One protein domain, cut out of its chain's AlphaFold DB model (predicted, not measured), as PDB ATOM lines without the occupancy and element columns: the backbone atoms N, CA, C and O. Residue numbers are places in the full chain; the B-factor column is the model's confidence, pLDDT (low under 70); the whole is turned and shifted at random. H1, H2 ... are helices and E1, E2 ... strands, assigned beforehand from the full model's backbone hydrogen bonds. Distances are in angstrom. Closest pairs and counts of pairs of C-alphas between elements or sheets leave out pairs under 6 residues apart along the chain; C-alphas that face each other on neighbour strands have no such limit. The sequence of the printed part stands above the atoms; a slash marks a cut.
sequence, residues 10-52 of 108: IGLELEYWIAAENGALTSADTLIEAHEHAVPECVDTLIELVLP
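What this domain is: This is residues 10 to 52 of the 108 residues of an uncharacterized protein of Halalkalicoccus paucihalophilus (UniProt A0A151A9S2). A small three-stranded antiparallel sheet has one short helix, H1, over one of its faces, and the other face is bare. The long strand E1 makes one edge and extends past its pairing with E3, so that it gives much of the length of a rod 36 by 18 by 16 A. The printed part has 43 residues, with one named helix and three named strands in the order E1, H1, E2, E3 along the chain; across the sheet the order is E1, E3, E2. The class is mixed, helices and strands. The whole is only just compact, close to loose, with a radius of gyration of the C-alphas of 10.5 A.

How they stand to each other: E1, residues 13 to 20, is an edge strand and the antiparallel neighbour of E3, residues 46 to 50, at 147 degrees between their directions. C-alphas 13 and 50 face each other at 4.8 A, and C-alphas 17 and 46 at 4.7 A. N 16 and O 47 are within hydrogen-bond range at 2.9 A, as are N 49 and O 14 at 2.8 A. H1, residues 29 to 34, is on the sheet at a height over the sheet of 8.5 A. It lies over E3 and runs along the strands, at 13 degrees to E3 on the local plane. Its closest C-alphas to E3 are those of Ile 32 and Ile 47, 7.2 A apart. Every O i to N i+4 pair in H1 is within hydrogen-bond range. E2, residues 38 to 40, is the other edge strand; the closest C-alphas of H1 and E2 are those of Ile 32 and Ala 38, 4.9 A apart. E1, H1 and E2 form a split strand-helix-strand unit, two strands of one sheet joined through a helix, with E3 between them in the sheet, and its crossover is right-handed. E2 and E3 form a hairpin, antiparallel at 133 degrees, with N 39 and O 48 within hydrogen-bond range at 2.9 A.

Where its parts are: E1 begins at C-alpha 13, (211.544, 281.407, 358.197), and measures 23.0 A from first to last C-alpha. H1 begins at C-alpha 29, (215.335, 269.635, 344.998), and measures 8.6 A. E2 measures 7.1 A. E3 measures 13.0 A and ends at C-alpha 50, (211.995, 276.600, 358.569).

The domain as a whole: The two C-alphas farthest apart are those of Ile 10 and Asn 22, at 36.0 A, while those of Ile 10 and Pro 52, the first and last printed, are 8.7 A apart. The printed part has no cut. The links from H1 to E2 and from E2 to E3 are tight, the link from E1 to H1 is short, and no link is long. The mean pLDDT of the printed part is 93.7, and no printed residue is under 70.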
ATOM      1  N   ILE A  10     210.290 282.134 369.517       84.62
ATOM      2  CA  ILE A  10     210.408 282.806 368.224       84.62
ATOM      3  C   ILE A  10     210.682 281.732 367.173       84.62
ATOM      4  O   ILE A  10     211.674 281.016 367.283       84.62
ATOM      5  N   GLY A  11     209.788 281.613 366.192       86.62
ATOM      6  CA  GLY A  11     210.045 280.901 364.941       86.62
ATOM      7  C   GLY A  11     210.556 281.883 363.890       86.62
ATOM      8  O   GLY A  11     210.191 283.060 363.931       86.62
ATOM      9  N   LEU A  12     211.420 281.411 362.998       90.19
ATOM     10  CA  LEU A  12     211.943 282.201 361.892       90.19
ATOM     11  C   LEU A  12     211.992 281.344 360.632       90.19
ATOM     12  O   LEU A  12     212.472 280.212 360.668       90.19
ATOM     13  N   GLU A  13     211.530 281.944 359.549       93.75
ATOM     14  CA  GLU A  13     211.544 281.407 358.197       93.75
ATOM     15  C   GLU A  13     212.404 282.329 357.326       93.75
ATOM     16  O   GLU A  13     212.388 283.555 357.502       93.75
ATOM     17  N   LEU A  14     213.222 281.740 356.454       92.19
ATOM     18  CA  LEU A  14     214.131 282.462 355.561       92.19
ATOM     19  C   LEU A  14     214.037 281.881 354.154       92.19
ATOM     20  O   LEU A  14     214.227 280.682 353.973       92.19
ATOM     21  N   GLU A  15     213.815 282.731 353.158       94.62
ATOM     22  CA  GLU A  15     213.618 282.307 351.772       94.62
ATOM     23  C   GLU A  15     214.844 282.623 350.903       94.62
ATOM     24  O   GLU A  15     215.408 283.725 350.958       94.62
ATOM     25  N   TYR A  16     215.242 281.658 350.069       94.75
ATOM     26  CA  TYR A  16     216.402 281.774 349.187       94.75
ATOM     27  C   TYR A  16     216.122 281.235 347.788       94.75
ATOM     28  O   TYR A  16     215.568 280.154 347.602       94.75
ATOM     29  N   TRP A  17     216.600 281.954 346.780       95.19
ATOM     30  CA  TRP A  17     216.717 281.452 345.422       95.19
ATOM     31  C   TRP A  17     217.901 280.503 345.286       95.19
ATOM     32  O   TRP A  17     218.999 280.776 345.785       95.19
ATOM     33  N   ILE A  18     217.701 279.440 344.512       95.12
ATOM     34  CA  ILE A  18     218.771 278.543 344.094       95.12
ATOM     35  C   ILE A  18     219.165 278.866 342.658       95.12
ATOM     36  O   ILE A  18     218.354 278.823 341.730       95.12
ATOM     37  N   ALA A  19     220.443 279.181 342.470       93.50
ATOM     38  CA  ALA A  19     221.006 279.492 341.165       93.50
ATOM     39  C   ALA A  19     222.189 278.578 340.826       93.50
ATOM     40  O   ALA A  19     222.885 278.055 341.694       93.50
ATOM     41  N   ALA A  20     222.431 278.373 339.538       92.12
ATOM     42  CA  ALA A  20     223.685 277.819 339.046       92.12
ATOM     43  C   ALA A  20     224.797 278.884 339.093       92.12
ATOM     44  O   ALA A  20     224.533 280.076 339.248       92.12
ATOM     45  N   GLU A  21     226.053 278.477 338.895       89.25
ATOM     46  CA  GLU A  21     227.214 279.387 338.920       89.25
ATOM     47  C   GLU A  21     227.129 280.546 337.912       89.25
ATOM     48  O   GLU A  21     227.745 281.593 338.095       89.25
ATOM     49  N   ASN A  22     226.354 280.373 336.839       87.06
ATOM     50  CA  ASN A  22     226.102 281.411 335.841       87.06
ATOM     51  C   ASN A  22     224.999 282.409 336.253       87.06
ATOM     52  O   ASN A  22     224.658 283.286 335.460       87.06
ATOM     53  N   GLY A  23     224.428 282.265 337.452       86.94
ATOM     54  CA  GLY A  23     223.351 283.100 337.980       86.94
ATOM     55  C   GLY A  23     221.950 282.738 337.478       86.94
ATOM     56  O   GLY A  23     220.994 283.424 337.828       86.94
ATOM     57  N   ALA A  24     221.796 281.688 336.666       90.94
ATOM     58  CA  ALA A  24     220.480 281.218 336.244       90.94
ATOM     59  C   ALA A  24     219.808 280.424 337.370       90.94
ATOM     60  O   ALA A  24     220.437 279.548 337.964       90.94
ATOM     61  N   LEU A  25     218.525 280.695 337.617       93.19
ATOM     62  CA  LEU A  25     217.717 279.916 338.554       93.19
ATOM     63  C   LEU A  25     217.664 278.441 338.142       93.19
ATOM     64  O   LEU A  25     217.595 278.113 336.954       93.19
ATOM     65  N   THR A  26     217.707 277.557 339.129       95.12
ATOM     66  CA  THR A  26     217.720 276.105 338.935       95.12
ATOM     67  C   THR A  26     216.978 275.414 340.072       95.12
ATOM     68  O   THR A  26     216.722 276.038 341.097       95.12
ATOM     69  N   SER A  27     216.608 274.146 339.876       95.69
ATOM     70  CA  SER A  27     215.843 273.388 340.874       95.69
ATOM     71  C   SER A  27     216.567 273.342 342.228       95.69
ATOM     72  O   SER A  27     217.793 273.166 342.292       95.69
ATOM     73  N   ALA A  28     215.779 273.495 343.292       96.19
ATOM     74  CA  ALA A  28     216.182 273.411 344.686       96.19
ATOM     75  C   ALA A  28     216.138 271.978 345.251       96.19
ATOM     76  O   ALA A  28     216.607 271.770 346.368       96.19
ATOM     77  N   ASP A  29     215.636 270.989 344.498       95.88
ATOM     78  CA  ASP A  29     215.335 269.635 344.998       95.88
ATOM     79  C   ASP A  29     216.524 268.997 345.724       95.88
ATOM     80  O   ASP A  29     216.394 268.497 346.836       95.88
ATOM     81  N   THR A  30     217.719 269.081 345.133       94.06
ATOM     82  CA  THR A  30     218.934 268.500 345.721       94.06
ATOM     83  C   THR A  30     219.304 269.129 347.065       94.06
ATOM     84  O   THR A  30     219.881 268.458 347.914       94.06
ATOM     85  N   LEU A  31     218.993 270.412 347.274       95.88
ATOM     86  CA  LEU A  31     219.258 271.101 348.540       95.88
ATOM     87  C   LEU A  31     218.167 270.782 349.566       95.88
ATOM     88  O   LEU A  31     218.490 270.568 350.731       95.88
ATOM     89  N   ILE A  32     216.909 270.687 349.129       97.25
ATOM     90  CA  ILE A  32     215.770 270.283 349.970       97.25
ATOM     91  C   ILE A  32     215.969 268.860 350.504       97.25
ATOM     92  O   ILE A  32     215.758 268.604 351.684       97.25
ATOM     93  N   GLU A  33     216.426 267.931 349.664       96.69
ATOM     94  CA  GLU A  33     216.698 266.549 350.078       96.69
ATOM     95  C   GLU A  33     217.887 266.428 351.044       96.69
ATOM     96  O   GLU A  33     217.955 265.476 351.824       96.69
ATOM     97  N   ALA A  34     218.837 267.363 350.979       96.19
ATOM     98  CA  ALA A  34     220.100 267.282 351.707       96.19
ATOM     99  C   ALA A  34     220.125 268.080 353.020       96.19
ATOM    100  O   ALA A  34     220.963 267.784 353.870       96.19
ATOM    101  N   HIS A  35     219.252 269.076 353.198       96.62
ATOM    102  CA  HIS A  35     219.266 269.972 354.356       96.62
ATOM    103  C   HIS A  35     218.012 269.792 355.224       96.62
ATOM    104  O   HIS A  35     216.892 269.966 354.758       96.62
ATOM    105  N   GLU A  36     218.184 269.513 356.520       96.56
ATOM    106  CA  GLU A  36     217.082 269.129 357.425       96.56
ATOM    107  C   GLU A  36     215.950 270.167 357.512       96.56
ATOM    108  O   GLU A  36     214.777 269.812 357.599       96.56
ATOM    109  N   HIS A  37     216.298 271.453 357.515       96.06
ATOM    110  CA  HIS A  37     215.329 272.547 357.670       96.06
ATOM    111  C   HIS A  37     214.846 273.136 356.346       96.06
ATOM    112  O   HIS A  37     214.090 274.103 356.354       96.06
ATOM    113  N   ALA A  38     215.311 272.594 355.222       97.00
ATOM    114  CA  ALA A  38     214.939 273.081 353.911       97.00
ATOM    115  C   ALA A  38     213.622 272.461 353.450       97.00
ATOM    116  O   ALA A  38     213.460 271.241 353.476       97.00
ATOM    117  N   VAL A  39     212.704 273.295 352.975       97.44
ATOM    118  CA  VAL A  39     211.426 272.854 352.413       97.44
ATOM    119  C   VAL A  39     211.161 273.517 351.056       97.44
ATOM    120  O   VAL A  39     211.719 274.583 350.773       97.44
ATOM    121  N   PRO A  40     210.338 272.891 350.190       96.12
ATOM    122  CA  PRO A  40     209.885 273.526 348.958       96.12
ATOM    123  C   PRO A  40     209.026 274.759 349.251       96.12
ATOM    124  O   PRO A  40     208.180 274.710 350.141       96.12
ATOM    125  N   GLU A  41     209.170 275.798 348.431       91.44
ATOM    126  CA  GLU A  41     208.300 276.982 348.422       91.44
ATOM    127  C   GLU A  41     207.618 277.122 347.042       91.44
ATOM    128  O   GLU A  41     207.900 276.347 346.130       91.44
ATOM    129  N   CYS A  42     206.706 278.086 346.879       86.44
ATOM    130  CA  CYS A  42     205.842 278.412 345.731       86.44
ATOM    131  C   CYS A  42     206.372 278.112 344.305       86.44
ATOM    132  O   CYS A  42     205.566 277.922 343.388       86.44
ATOM    133  N   VAL A  43     207.693 278.065 344.090       91.88
ATOM    134  CA  VAL A  43     208.331 277.644 342.834       91.88
ATOM    135  C   VAL A  43     209.543 276.735 343.077       91.88
ATOM    136  O   VAL A  43     210.303 276.947 344.014       91.88
ATOM    137  N   ASP A  44     209.799 275.804 342.152       94.44
ATOM    138  CA  ASP A  44     210.853 274.771 342.249       94.44
ATOM    139  C   ASP A  44     212.289 275.305 342.428       94.44
ATOM    140  O   ASP A  44     213.207 274.553 342.745       94.44
ATOM    141  N   THR A  45     212.522 276.592 342.165       95.12
ATOM    142  CA  THR A  45     213.838 277.241 342.282       95.12
ATOM    143  C   THR A  45     214.014 278.015 343.586       95.12
ATOM    144  O   THR A  45     215.025 278.701 343.753       95.12
ATOM    145  N   LEU A  46     213.011 277.984 344.460       94.88
ATOM    146  CA  LEU A  46     212.974 278.695 345.728       94.88
ATOM    147  C   LEU A  46     212.908 277.677 346.867       94.88
ATOM    148  O   LEU A  46     212.200 276.673 346.785       94.88
ATOM    149  N   ILE A  47     213.672 277.948 347.916       96.00
ATOM    150  CA  ILE A  47     213.707 277.154 349.138       96.00
ATOM    151  C   ILE A  47     213.323 278.042 350.315       96.00
ATOM    152  O   ILE A  47     213.698 279.219 350.355       96.00
ATOM    153  N   GLU A  48     212.641 277.463 351.289       96.38
ATOM    154  CA  GLU A  48     212.419 278.070 352.596       96.38
ATOM    155  C   GLU A  48     213.196 277.274 353.655       96.38
ATOM    156  O   GLU A  48     213.185 276.042 353.666       96.38
ATOM    157  N   LEU A  49     213.909 277.972 354.539       95.44
ATOM    158  CA  LEU A  49     214.482 277.399 355.754       95.44
ATOM    159  C   LEU A  49     213.528 277.631 356.924       95.44
ATOM    160  O   LEU A  49     213.431 278.752 357.423       95.44
ATOM    161  N   VAL A  50     212.896 276.563 357.409       96.38
ATOM    162  CA  VAL A  50     211.995 276.600 358.569       96.38
ATOM    163  C   VAL A  50     212.777 276.209 359.820       96.38
ATOM    164  O   VAL A  50     213.028 275.028 360.082       96.38
ATOM    165  N   LEU A  51     213.200 277.204 360.600       93.12
ATOM    166  CA  LEU A  51     214.110 276.982 361.722       93.12
ATOM    167  C   LEU A  51     213.378 276.523 362.992       93.12
ATOM    168  O   LEU A  51     212.257 276.968 363.274       93.12
ATOM    169  N   PRO A  52     214.016 275.683 363.831       93.38
ATOM    170  CA  PRO A  52     213.442 275.306 365.111       93.38
ATOM    171  C   PRO A  52     213.229 276.540 366.005       93.38
ATOM    172  O   PRO A  52     214.059 277.454 366.031       93.38
TER     173      PRO A  52